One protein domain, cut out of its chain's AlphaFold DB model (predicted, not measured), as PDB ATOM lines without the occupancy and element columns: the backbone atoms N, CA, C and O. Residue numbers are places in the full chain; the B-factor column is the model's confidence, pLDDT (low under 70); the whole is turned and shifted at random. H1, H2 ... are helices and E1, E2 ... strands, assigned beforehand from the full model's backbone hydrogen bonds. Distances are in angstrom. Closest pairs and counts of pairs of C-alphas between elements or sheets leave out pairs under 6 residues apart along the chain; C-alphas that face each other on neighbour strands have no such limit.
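This is residues 105 to 202 of the 208 residues of the protein "Acyl-CoA reductase-like NAD-dependent aldehyde dehydrogenase" of Paraburkholderia sp. WP4_3_2 (UniProt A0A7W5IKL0). A small three-stranded sheet has the long helix H1 over one face, along the strands, and the short H2 near H1; at the other end of an elongated model, H3 and H4 make a loose second lobe away from the sheet. The 98 printed residues run H1 E1 E2 H2 E3 H3 H4, four named helices and three named strands, class mixed. The sheet's order is E1, E2, E3, mixed. The whole is only just loose, close to compact, with a radius of gyration of the C-alphas of 15.4 A, and spans 47 by 25 by 23 A.

The strands are E1, residues 123 to 126, E2, 139 to 142, and E3, 159 to 162. H1, residues 105 to 120, is 23.4 A long and begins at C-alpha 105 (92.135, 131.175, 170.632). H2 is residues 149 to 152, H3 168 to 176, 12.5 A, and H4 191 to 200, 15.0 A, ending at C-alpha 200 (119.876, 104.039, 164.123).

E1 and E2 form an antiparallel hairpin, with N 125 and O 140 2.9 A apart. E2 and E3 are parallel, with N 162 and O 141 2.8 A apart; E2, H2, E3 is a strand-helix-strand unit, parallel strands joined through a helix, its crossover right-handed. H1 is on the sheet at a height of 10.4 A, over E2, making two layers, helix and sheet; its closest C-alphas to E2 are Cys 118 and Val 141, 7.0 A. H2 only grazes the sheet with residues 150 to 151. H3 and H4 are close but not clearly touching, the closest C-alphas being Ile 172 and Ala 200, 7.0 A. Every O i to N i+4 pair is within hydrogen-bond range in H1 and H3, and 3 of 6 in H4; H2 is too short for one.

The C-alphas farthest apart, His 133 and Ala 192, are 47.7 A apart. The printed part has no cut; the links E1 to E2 and H3 to H4 are long. Residues 187 to 192 stand free, and residues 178 to 202 have pLDDT under 70.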
ATOM      1  N   THR A 105      91.529 131.262 169.292       89.25
ATOM      2  CA  THR A 105      92.135 131.175 170.632       89.25
ATOM      3  C   THR A 105      93.380 130.293 170.602       89.25
ATOM      4  O   THR A 105      94.438 130.666 171.115       89.25
ATOM      5  N   THR A 106      93.266 129.142 169.947       88.25
ATOM      6  CA  THR A 106      94.343 128.192 169.694       88.25
ATOM      7  C   THR A 106      95.400 128.816 168.796       88.25
ATOM      8  O   THR A 106      96.581 128.765 169.133       88.25
ATOM      9  N   ARG A 107      94.994 129.497 167.713       91.12
ATOM     10  CA  ARG A 107      95.911 130.269 166.862       91.12
ATOM     11  C   ARG A 107      96.734 131.271 167.668       91.12
ATOM     12  O   ARG A 107      97.953 131.294 167.531       91.12
ATOM     13  N   ASP A 108      96.103 132.053 168.539       92.19
ATOM     14  CA  ASP A 108      96.791 133.070 169.342       92.19
ATOM     15  C   ASP A 108      97.722 132.456 170.392       92.19
ATOM     16  O   ASP A 108      98.749 133.041 170.740       92.19
ATOM     17  N   ALA A 109      97.373 131.288 170.937       92.38
ATOM     18  CA  ALA A 109      98.246 130.541 171.839       92.38
ATOM     19  C   ALA A 109      99.483 130.002 171.104       92.38
ATOM     20  O   ALA A 109     100.606 130.216 171.563       92.38
ATOM     21  N   VAL A 110      99.288 129.384 169.935       92.56
ATOM     22  CA  VAL A 110     100.371 128.887 169.073       92.56
ATOM     23  C   VAL A 110     101.269 130.038 168.613       92.56
ATOM     24  O   VAL A 110     102.487 129.944 168.745       92.56
ATOM     25  N   GLN A 111     100.699 131.158 168.155       94.06
ATOM     26  CA  GLN A 111     101.461 132.340 167.743       94.06
ATOM     27  C   GLN A 111     102.357 132.852 168.877       94.06
ATOM     28  O   GLN A 111     103.540 133.095 168.650       94.06
ATOM     29  N   ARG A 112     101.840 132.964 170.107       94.44
ATOM     30  CA  ARG A 112     102.639 133.390 171.271       94.44
ATOM     31  C   ARG A 112     103.812 132.447 171.546       94.44
ATOM     32  O   ARG A 112     104.917 132.901 171.849       94.44
ATOM     33  N   THR A 113     103.596 131.140 171.417       94.75
ATOM     34  CA  THR A 113     104.662 130.138 171.559       94.75
ATOM     35  C   THR A 113     105.718 130.287 170.461       94.75
ATOM     36  O   THR A 113     106.916 130.290 170.754       94.75
ATOM     37  N   ILE A 114     105.292 130.494 169.213       94.12
ATOM     38  CA  ILE A 114     106.181 130.731 168.070       94.12
ATOM     39  C   ILE A 114     106.975 132.034 168.232       94.12
ATOM     40  O   ILE A 114     108.166 132.072 167.928       94.12
ATOM     41  N   GLU A 115     106.357 133.102 168.732       94.81
ATOM     42  CA  GLU A 115     107.033 134.375 169.001       94.81
ATOM     43  C   GLU A 115     108.134 134.213 170.049       94.81
ATOM     44  O   GLU A 115     109.251 134.700 169.850       94.81
ATOM     45  N   ARG A 116     107.859 133.454 171.118       95.19
ATOM     46  CA  ARG A 116     108.868 133.084 172.117       95.19
ATOM     47  C   ARG A 116     110.010 132.281 171.489       95.19
ATOM     48  O   ARG A 116     111.170 132.601 171.745       95.19
ATOM     49  N   ALA A 117     109.706 131.286 170.652       93.19
ATOM     50  CA  ALA A 117     110.719 130.501 169.945       93.19
ATOM     51  C   ALA A 117     111.584 131.386 169.030       93.19
ATOM     52  O   ALA A 117     112.808 131.327 169.081       93.19
ATOM     53  N   CYS A 118     110.967 132.295 168.273       93.12
ATOM     54  CA  CYS A 118     111.673 133.244 167.413       93.12
ATOM     55  C   CYS A 118     112.607 134.191 168.181       93.12
ATOM     56  O   CYS A 118     113.598 134.639 167.613       93.12
ATOM     57  N   GLY A 119     112.287 134.531 169.435       94.06
ATOM     58  CA  GLY A 119     113.156 135.342 170.294       94.06
ATOM     59  C   GLY A 119     114.403 134.599 170.789       94.06
ATOM     60  O   GLY A 119     115.370 135.238 171.188       94.06
ATOM     61  N   MET A 120     114.380 133.264 170.758       92.94
ATOM     62  CA  MET A 120     115.477 132.385 171.183       92.94
ATOM     63  C   MET A 120     116.226 131.750 170.001       92.94
ATOM     64  O   MET A 120     117.339 131.253 170.172       92.94
ATOM     65  N   ALA A 121     115.617 131.742 168.814       89.69
ATOM     66  CA  ALA A 121     116.185 131.161 167.608       89.69
ATOM     67  C   ALA A 121     117.509 131.835 167.225       89.69
ATOM     68  O   ALA A 121     117.679 133.045 167.377       89.69
ATOM     69  N   GLY A 122     118.433 131.050 166.660       86.44
ATOM     70  CA  GLY A 122     119.692 131.599 166.149       86.44
ATOM     71  C   GLY A 122     119.445 132.468 164.916       86.44
ATOM     72  O   GLY A 122     120.039 133.534 164.760       86.44
ATOM     73  N   ARG A 123     118.508 132.036 164.062       87.44
ATOM     74  CA  ARG A 123     118.019 132.805 162.919       87.44
ATOM     75  C   ARG A 123     116.556 132.477 162.630       87.44
ATOM     76  O   ARG A 123     116.141 131.329 162.714       87.44
ATOM     77  N   VAL A 124     115.776 133.482 162.238       90.00
ATOM     78  CA  VAL A 124     114.404 133.295 161.736       90.00
ATOM     79  C   VAL A 124     114.440 133.407 160.215       90.00
ATOM     80  O   VAL A 124     114.814 134.455 159.691       90.00
ATOM     81  N   LEU A 125     114.095 132.326 159.516       83.25
ATOM     82  CA  LEU A 125     114.144 132.236 158.050       83.25
ATOM     83  C   LEU A 125     112.842 132.708 157.413       83.25
ATOM     84  O   LEU A 125     112.851 133.437 156.426       83.25
ATOM     85  N   LEU A 126     111.725 132.295 158.008       84.00
ATOM     86  CA  LEU A 126     110.382 132.693 157.626       84.00
ATOM     87  C   LEU A 126     109.604 132.966 158.901       84.00
ATOM     88  O   LEU A 126     109.593 132.131 159.803       84.00
ATOM     89  N   ARG A 127     108.950 134.123 158.976       88.81
ATOM     90  CA  ARG A 127     108.081 134.467 160.098       88.81
ATOM     91  C   ARG A 127     106.629 134.353 159.660       88.81
ATOM     92  O   ARG A 127     106.214 135.050 158.737       88.81
ATOM     93  N   GLY A 128     105.886 133.496 160.348       86.25
ATOM     94  CA  GLY A 128     104.459 133.330 160.147       86.25
ATOM     95  C   GLY A 128     103.673 134.585 160.511       86.25
ATOM     96  O   GLY A 128     104.083 135.369 161.369       86.25
ATOM     97  N   THR A 129     102.533 134.766 159.858       86.00
ATOM     98  CA  THR A 129     101.585 135.849 160.123       86.00
ATOM     99  C   THR A 129     100.188 135.278 160.278       86.00
ATOM    100  O   THR A 129      99.820 134.307 159.611       86.00
ATOM    101  N   CYS A 130      99.410 135.884 161.165       86.69
ATOM    102  CA  CYS A 130      98.001 135.558 161.306       86.69
ATOM    103  C   CYS A 130      97.192 136.275 160.234       86.69
ATOM    104  O   CYS A 130      97.397 137.460 159.966       86.69
ATOM    105  N   SER A 131      96.252 135.554 159.640       79.06
ATOM    106  CA  SER A 131      95.248 136.126 158.747       79.06
ATOM    107  C   SER A 131      93.934 135.367 158.906       79.06
ATOM    108  O   SER A 131      93.901 134.308 159.532       79.06
ATOM    109  N   GLY A 132      92.835 135.931 158.402       73.50
ATOM    110  CA  GLY A 132      91.511 135.329 158.571       73.50
ATOM    111  C   GLY A 132      91.156 135.070 160.042       73.50
ATOM    112  O   GLY A 132      91.627 135.772 160.944       73.50
ATOM    113  N   HIS A 133      90.317 134.062 160.286       77.75
ATOM    114  CA  HIS A 133      89.817 133.783 161.629       77.75
ATOM    115  C   HIS A 133      90.775 132.923 162.467       77.75
ATOM    116  O   HIS A 133      91.196 133.359 163.535       77.75
ATOM    117  N   ALA A 134      91.184 131.747 161.985       84.69
ATOM    118  CA  ALA A 134      92.103 130.855 162.706       84.69
ATOM    119  C   ALA A 134      93.371 130.494 161.910       84.69
ATOM    120  O   ALA A 134      94.089 129.561 162.264       84.69
ATOM    121  N   PHE A 135      93.679 131.219 160.833       83.88
ATOM    122  CA  PHE A 135      94.836 130.904 160.001       83.88
ATOM    123  C   PHE A 135      96.128 131.538 160.532       83.88
ATOM    124  O   PHE A 135      96.178 132.718 160.892       83.88
ATOM    125  N   LEU A 136      97.194 130.738 160.535       84.50
ATOM    126  CA  LEU A 136      98.559 131.136 160.856       84.50
ATOM    127  C   LEU A 136      99.476 130.582 159.768       84.50
ATOM    128  O   LEU A 136      99.497 129.378 159.537       84.50
ATOM    129  N   SER A 137     100.221 131.445 159.081       85.00
ATOM    130  CA  SER A 137     101.154 130.983 158.053       85.00
ATOM    131  C   SER A 137     102.409 130.346 158.674       85.00
ATOM    132  O   SER A 137     102.747 130.655 159.823       85.00
ATOM    133  N   PRO A 138     103.149 129.503 157.929       87.12
ATOM    134  CA  PRO A 138     104.316 128.817 158.463       87.12
ATOM    135  C   PRO A 138     105.407 129.725 159.009       87.12
ATOM    136  O   PRO A 138     105.682 130.797 158.468       87.12
ATOM    137  N   THR A 139     106.077 129.241 160.049       86.00
ATOM    138  CA  THR A 139     107.305 129.815 160.596       86.00
ATOM    139  C   THR A 139     108.430 128.800 160.489       86.00
ATOM    140  O   THR A 139     108.267 127.637 160.846       86.00
ATOM    141  N   LEU A 140     109.582 129.255 160.009       86.31
ATOM    142  CA  LEU A 140     110.778 128.445 159.841       86.31
ATOM    143  C   LEU A 140     111.927 129.128 160.574       86.31
ATOM    144  O   LEU A 140     112.250 130.289 160.293       86.31
ATOM    145  N   VAL A 141     112.547 128.418 161.508       87.62
ATOM    146  CA  VAL A 141     113.687 128.923 162.276       87.62
ATOM    147  C   VAL A 141     114.886 128.008 162.122       87.62
ATOM    148  O   VAL A 141     114.747 126.825 161.846       87.62
ATOM    149  N   GLU A 142     116.069 128.566 162.318       84.75
ATOM    150  CA  GLU A 142     117.322 127.836 162.412       84.75
ATOM    151  C   GLU A 142     117.836 127.936 163.848       84.75
ATOM    152  O   GLU A 142     117.903 129.029 164.436       84.75
ATOM    153  N   HIS A 143     118.186 126.790 164.422       88.19
ATOM    154  CA  HIS A 143     118.718 126.720 165.770       88.19
ATOM    155  C   HIS A 143     119.723 125.578 165.906       88.19
ATOM    156  O   HIS A 143     119.648 124.585 165.194       88.19
ATOM    157  N   SER A 144     120.707 125.755 166.786       81.50
ATOM    158  CA  SER A 144     121.817 124.812 166.951       81.50
ATOM    159  C   SER A 144     121.756 124.011 168.246       81.50
ATOM    160  O   SER A 144     122.443 122.997 168.344       81.50
ATOM    161  N   ASP A 145     121.014 124.492 169.250       84.50
ATOM    162  CA  ASP A 145     120.858 123.807 170.533       84.50
ATOM    163  C   ASP A 145     119.627 122.887 170.479       84.50
ATOM    164  O   ASP A 145     118.495 123.385 170.505       84.50
ATOM    165  N   PRO A 146     119.811 121.554 170.420       79.44
ATOM    166  CA  PRO A 146     118.690 120.623 170.374       79.44
ATOM    167  C   PRO A 146     117.849 120.688 171.652       79.44
ATOM    168  O   PRO A 146     116.680 120.333 171.623       79.44
ATOM    169  N   LYS A 147     118.373 121.203 172.775       84.38
ATOM    170  CA  LYS A 147     117.650 121.262 174.056       84.38
ATOM    171  C   LYS A 147     116.713 122.456 174.187       84.38
ATOM    172  O   LYS A 147     116.042 122.597 175.213       84.38
ATOM    173  N   ALA A 148     116.661 123.334 173.189       87.75
ATOM    174  CA  ALA A 148     115.686 124.408 173.187       87.75
ATOM    175  C   ALA A 148     114.263 123.837 173.228       87.75
ATOM    176  O   ALA A 148     113.962 122.834 172.586       87.75
ATOM    177  N   PHE A 149     113.366 124.496 173.964       91.12
ATOM    178  CA  PHE A 149     112.013 123.969 174.177       91.12
ATOM    179  C   PHE A 149     111.268 123.710 172.859       91.12
ATOM    180  O   PHE A 149     110.511 122.767 172.776       91.12
ATOM    181  N   PHE A 150     111.499 124.500 171.808       87.75
ATOM    182  CA  PHE A 150     110.845 124.331 170.502       87.75
ATOM    183  C   PHE A 150     111.497 123.259 169.605       87.75
ATOM    184  O   PHE A 150     111.023 123.019 168.496       87.75
ATOM    185  N   CYS A 151     112.599 122.658 170.058       83.88
ATOM    186  CA  CYS A 151     113.187 121.443 169.489       83.88
ATOM    187  C   CYS A 151     112.720 120.197 170.264       83.88
ATOM    188  O   CYS A 151     112.602 119.117 169.693       83.88
ATOM    189  N   GLN A 152     112.448 120.357 171.563       81.25
ATOM    190  CA  GLN A 152     112.032 119.275 172.455       81.25
ATOM    191  C   GLN A 152     110.518 119.078 172.498       81.25
ATOM    192  O   GLN A 152     110.069 117.940 172.537       81.25
ATOM    193  N   ASP A 153     109.749 120.167 172.479       80.50
ATOM    194  CA  ASP A 153     108.297 120.198 172.624       80.50
ATOM    195  C   ASP A 153     107.615 120.477 171.280       80.50
ATOM    196  O   ASP A 153     108.015 121.360 170.515       80.50
ATOM    197  N   GLU A 154     106.520 119.766 171.015       79.75
ATOM    198  CA  GLU A 154     105.693 119.996 169.834       79.75
ATOM    199  C   GLU A 154     104.847 121.272 169.996       79.75
ATOM    200  O   GLU A 154     104.037 121.402 170.915       79.75
ATOM    201  N   ILE A 155     105.015 122.228 169.076       81.44
ATOM    202  CA  ILE A 155     104.292 123.516 169.078       81.44
ATOM    203  C   ILE A 155     102.866 123.387 168.495       81.44
ATOM    204  O   ILE A 155     102.080 124.325 168.613       81.44
ATOM    205  N   PHE A 156     102.507 122.226 167.921       80.00
ATOM    206  CA  PHE A 156     101.188 121.924 167.326       80.00
ATOM    207  C   PHE A 156     100.661 123.061 166.433       80.00
ATOM    208  O   PHE A 156      99.518 123.507 166.520       80.00
ATOM    209  N   GLY A 157     101.543 123.552 165.567       83.19
ATOM    210  CA  GLY A 157     101.273 124.627 164.626       83.19
ATOM    211  C   GLY A 157     102.216 124.544 163.433       83.19
ATOM    212  O   GLY A 157     103.116 123.702 163.424       83.19
ATOM    213  N   PRO A 158     102.049 125.414 162.428       85.56
ATOM    214  CA  PRO A 158     102.890 125.416 161.240       85.56
ATOM    215  C   PRO A 158     104.259 126.032 161.578       85.56
ATOM    216  O   PRO A 158     104.578 127.160 161.212       85.56
ATOM    217  N   PHE A 159     105.060 125.299 162.344       87.12
ATOM    218  CA  PHE A 159     106.367 125.697 162.843       87.12
ATOM    219  C   PHE A 159     107.374 124.589 162.558       87.12
ATOM    220  O   PHE A 159     107.135 123.428 162.876       87.12
ATOM    221  N   VAL A 160     108.502 124.955 161.961       87.00
ATOM    222  CA  VAL A 160     109.579 124.020 161.641       87.00
ATOM    223  C   VAL A 160     110.902 124.592 162.138       87.00
ATOM    224  O   VAL A 160     111.230 125.757 161.894       87.00
ATOM    225  N   THR A 161     111.676 123.741 162.804       83.38
ATOM    226  CA  THR A 161     113.052 124.025 163.209       83.38
ATOM    227  C   THR A 161     114.013 123.339 162.247       83.38
ATOM    228  O   THR A 161     113.865 122.157 161.946       83.38
ATOM    229  N   LEU A 162     115.000 124.084 161.754       81.81
ATOM    230  CA  LEU A 162     116.120 123.566 160.985       81.81
ATOM    231  C   LEU A 162     117.363 123.513 161.865       81.81
ATOM    232  O   LEU A 162     117.813 124.534 162.388       81.81
ATOM    233  N   GLU A 163     117.942 122.324 161.956       79.75
ATOM    234  CA  GLU A 163     119.205 122.087 162.635       79.75
ATOM    235  C   GLU A 163     120.269 121.701 161.611       79.75
ATOM    236  O   GLU A 163     120.066 120.829 160.762       79.75
ATOM    237  N   VAL A 164     121.423 122.361 161.688       75.31
ATOM    238  CA  VAL A 164     122.595 122.012 160.881       75.31
ATOM    239  C   VAL A 164     123.466 121.047 161.683       75.31
ATOM    240  O   VAL A 164     123.604 121.182 162.900       75.31
ATOM    241  N   PHE A 165     124.056 120.072 161.000       75.88
ATOM    242  CA  PHE A 165     125.045 119.146 161.547       75.88
ATOM    243  C   PHE A 165     126.248 119.081 160.605       75.88
ATOM    244  O   PHE A 165     126.108 119.232 159.389       75.88
ATOM    245  N   GLU A 166     127.433 118.839 161.150       71.62
ATOM    246  CA  GLU A 166     128.674 118.782 160.375       71.62
ATOM    247  C   GLU A 166     128.997 117.362 159.909       71.62
ATOM    248  O   GLU A 166     129.646 117.156 158.880       71.62
ATOM    249  N   ASN A 167     128.550 116.357 160.663       77.88
ATOM    250  CA  ASN A 167     128.859 114.963 160.386       77.88
ATOM    251  C   ASN A 167     127.695 114.020 160.713       77.88
ATOM    252  O   ASN A 167     126.705 114.377 161.342       77.88
ATOM    253  N   GLU A 168     127.812 112.787 160.229       74.38
ATOM    254  CA  GLU A 168     126.759 111.777 160.345       74.38
ATOM    255  C   GLU A 168     126.468 111.358 161.785       74.38
ATOM    256  O   GLU A 168     125.307 111.129 162.110       74.38
ATOM    257  N   THR A 169     127.494 111.259 162.629       79.44
ATOM    258  CA  THR A 169     127.319 110.889 164.037       79.44
ATOM    259  C   THR A 169     126.492 111.950 164.754       79.44
ATOM    260  O   THR A 169     125.475 111.626 165.352       79.44
ATOM    261  N   GLU A 170     126.855 113.221 164.580       73.31
ATOM    262  CA  GLU A 170     126.120 114.356 165.141       73.31
ATOM    263  C   GLU A 170     124.661 114.399 164.661       73.31
ATOM    264  O   GLU A 170     123.762 114.677 165.448       73.31
ATOM    265  N   ALA A 171     124.402 114.085 163.388       72.31
ATOM    266  CA  ALA A 171     123.044 114.036 162.848       72.31
ATOM    267  C   ALA A 171     122.172 112.975 163.537       72.31
ATOM    268  O   ALA A 171     120.993 113.210 163.790       72.31
ATOM    269  N   ILE A 172     122.745 111.797 163.809       78.00
ATOM    270  CA  ILE A 172     122.048 110.695 164.484       78.00
ATOM    271  C   ILE A 172     121.819 111.041 165.955       78.00
ATOM    272  O   ILE A 172     120.725 110.804 166.460       78.00
ATOM    273  N   ASP A 173     122.820 111.621 166.617       79.06
ATOM    274  CA  ASP A 173     122.712 112.027 168.017       79.06
ATOM    275  C   ASP A 173     121.621 113.094 168.186       79.06
ATOM    276  O   ASP A 173     120.739 112.921 169.021       79.06
ATOM    277  N   LYS A 174     121.597 114.129 167.332       73.88
ATOM    278  CA  LYS A 174     120.545 115.163 167.337       73.88
ATOM    279  C   LYS A 174     119.156 114.594 167.046       73.88
ATOM    280  O   LYS A 174     118.212 114.909 167.756       73.88
ATOM    281  N   ALA A 175     119.027 113.719 166.046       72.06
ATOM    282  CA  ALA A 175     117.739 113.110 165.703       72.06
ATOM    283  C   ALA A 175     117.162 112.233 166.830       72.06
ATOM    284  O   ALA A 175     115.948 112.060 166.906       72.06
ATOM    285  N   ASN A 176     118.024 111.671 167.682       75.75
ATOM    286  CA  ASN A 176     117.631 110.840 168.816       75.75
ATOM    287  C   ASN A 176     117.500 111.630 170.136       75.75
ATOM    288  O   ASN A 176     116.986 111.077 171.107       75.75
ATOM    289  N   ASP A 177     117.944 112.891 170.193       71.00
ATOM    290  CA  ASP A 177     117.883 113.758 171.383       71.00
ATOM    291  C   ASP A 177     116.532 114.483 171.473       71.00
ATOM    292  O   ASP A 177     116.463 115.697 171.624       71.00
ATOM    293  N   THR A 178     115.434 113.739 171.343       62.75
ATOM    294  CA  THR A 178     114.070 114.221 171.590       62.75
ATOM    295  C   THR A 178     113.287 113.160 172.352       62.75
ATOM    296  O   THR A 178     113.469 111.956 172.162       62.75
ATOM    297  N   VAL A 179     112.395 113.595 173.242       58.94
ATOM    298  CA  VAL A 179     111.498 112.697 173.990       58.94
ATOM    299  C   VAL A 179     110.394 112.092 173.108       58.94
ATOM    300  O   VAL A 179     109.692 111.177 173.547       58.94
ATOM    301  N   PHE A 180     110.241 112.572 171.867       50.25
ATOM    302  CA  PHE A 180     109.236 112.120 170.905       50.25
ATOM    303  C   PHE A 180     109.857 111.265 169.789       50.25
ATOM    304  O   PHE A 180     110.840 111.639 169.166       50.25
ATOM    305  N   GLY A 181     109.248 110.112 169.487       52.34
ATOM    306  CA  GLY A 181     109.744 109.152 168.486       52.34
ATOM    307  C   GLY A 181     108.694 108.759 167.446       52.34
ATOM    308  O   GLY A 181     108.478 107.571 167.221       52.34
ATOM    309  N   LEU A 182     107.982 109.735 166.869       50.81
ATOM    310  CA  LEU A 182     106.853 109.471 165.961       50.81
ATOM    311  C   LEU A 182     107.304 109.078 164.547       50.81
ATOM    312  O   LEU A 182     106.837 108.079 164.003       50.81
ATOM    313  N   SER A 183     108.207 109.852 163.944       43.12
ATOM    314  CA  SER A 183     108.729 109.591 162.601       43.12
ATOM    315  C   SER A 183     110.041 110.340 162.380       43.12
ATOM    316  O   SER A 183     110.176 111.489 162.790       43.12
ATOM    317  N   ALA A 184     110.990 109.707 161.692       56.12
ATOM    318  CA  ALA A 184     112.221 110.330 161.223       56.12
ATOM    319  C   ALA A 184     112.425 109.965 159.750       56.12
ATOM    320  O   ALA A 184     112.284 108.806 159.360       56.12
ATOM    321  N   SER A 185     112.758 110.954 158.921       46.09
ATOM    322  CA  SER A 185     113.003 110.755 157.490       46.09
ATOM    323  C   SER A 185     114.425 111.172 157.141       46.09
ATOM    324  O   SER A 185     114.836 112.296 157.413       46.09
ATOM    325  N   VAL A 186     115.180 110.269 156.513       61.41
ATOM    326  CA  VAL A 186     116.562 110.518 156.084       61.41
ATOM    327  C   VAL A 186     116.607 110.581 154.566       61.41
ATOM    328  O   VAL A 186     116.332 109.592 153.891       61.41
ATOM    329  N   TRP A 187     117.018 111.727 154.029       49.00
ATOM    330  CA  TRP A 187     117.159 111.942 152.590       49.00
ATOM    331  C   TRP A 187     118.645 111.939 152.214       49.00
ATOM    332  O   TRP A 187     119.429 112.751 152.702       49.00
ATOM    333  N   THR A 188     119.063 110.991 151.374       52.84
ATOM    334  CA  THR A 188     120.450 110.874 150.896       52.84
ATOM    335  C   THR A 188     120.496 110.186 149.532       52.84
ATOM    336  O   THR A 188     119.675 109.322 149.242       52.84
ATOM    337  N   HIS A 189     121.466 110.559 148.694       41.88
ATOM    338  CA  HIS A 189     121.698 109.930 147.386       41.88
ATOM    339  C   HIS A 189     122.508 108.617 147.482       41.88
ATOM    340  O   HIS A 189     122.739 107.963 146.468       41.88
ATOM    341  N   ASP A 190     122.949 108.220 148.682       56.16
ATOM    342  CA  ASP A 190     123.768 107.025 148.928       56.16
ATOM    343  C   ASP A 190     122.932 105.902 149.571       56.16
ATOM    344  O   ASP A 190     122.606 105.931 150.763       56.16
ATOM    345  N   GLY A 191     122.600 104.879 148.778       41.69
ATOM    346  CA  GLY A 191     121.736 103.769 149.195       41.69
ATOM    347  C   GLY A 191     122.270 102.945 150.375       41.69
ATOM    348  O   GLY A 191     121.478 102.421 151.156       41.69
ATOM    349  N   ALA A 192     123.590 102.879 150.587       50.34
ATOM    350  CA  ALA A 192     124.179 102.157 151.722       50.34
ATOM    351  C   ALA A 192     124.072 102.937 153.049       50.34
ATOM    352  O   ALA A 192     124.293 102.380 154.134       50.34
ATOM    353  N   ARG A 193     123.751 104.236 152.989       54.06
ATOM    354  CA  ARG A 193     123.500 105.079 154.170       54.06
ATOM    355  C   ARG A 193     122.054 104.995 154.647       54.06
ATOM    356  O   ARG A 193     121.826 105.101 155.848       54.06
ATOM    357  N   VAL A 194     121.100 104.716 153.754       44.09
ATOM    358  CA  VAL A 194     119.669 104.597 154.091       44.09
ATOM    359  C   VAL A 194     119.421 103.495 155.128       44.09
ATOM    360  O   VAL A 194     118.867 103.767 156.191       44.09
ATOM    361  N   SER A 195     119.893 102.266 154.885       42.91
ATOM    362  CA  SER A 195     119.616 101.126 155.779       42.91
ATOM    363  C   SER A 195     120.286 101.238 157.155       42.91
ATOM    364  O   SER A 195     119.727 100.771 158.146       42.91
ATOM    365  N   ARG A 196     121.468 101.868 157.240       54.88
ATOM    366  CA  ARG A 196     122.172 102.075 158.519       54.88
ATOM    367  C   ARG A 196     121.514 103.160 159.369       54.88
ATOM    368  O   ARG A 196     121.366 102.971 160.571       54.88
ATOM    369  N   ARG A 197     121.082 104.261 158.745       51.97
ATOM    370  CA  ARG A 197     120.506 105.420 159.442       51.97
ATOM    371  C   ARG A 197     119.058 105.205 159.869       51.97
ATOM    372  O   ARG A 197     118.718 105.569 160.987       51.97
ATOM    373  N   ALA A 198     118.241 104.540 159.048       47.53
ATOM    374  CA  ALA A 198     116.875 104.175 159.431       47.53
ATOM    375  C   ALA A 198     116.854 103.306 160.705       47.53
ATOM    376  O   ALA A 198     116.078 103.554 161.617       47.53
ATOM    377  N   CYS A 199     117.783 102.350 160.811       48.28
ATOM    378  CA  CYS A 199     117.911 101.474 161.978       48.28
ATOM    379  C   CYS A 199     118.486 102.195 163.219       48.28
ATOM    380  O   CYS A 199     118.221 101.781 164.344       48.28
ATOM    381  N   ALA A 200     119.272 103.264 163.034       52.59
ATOM    382  CA  ALA A 200     119.876 104.039 164.123       52.59
ATOM    383  C   ALA A 200     118.940 105.118 164.700       52.59
ATOM    384  O   ALA A 200     118.984 105.363 165.901       52.59
ATOM    385  N   ALA A 201     118.065 105.703 163.875       46.94
ATOM    386  CA  ALA A 201     117.055 106.683 164.294       46.94
ATOM    387  C   ALA A 201     115.836 106.056 165.015       46.94
ATOM    388  O   ALA A 201     114.946 106.764 165.468       46.94
ATOM    389  N   GLN A 202     115.760 104.720 165.097       44.78
ATOM    390  CA  GLN A 202     114.646 103.968 165.708       44.78
ATOM    391  C   GLN A 202     115.042 103.218 166.995       44.78
ATOM    392  O   GLN A 202     114.251 102.453 167.546       44.78
TER     393      GLN A 202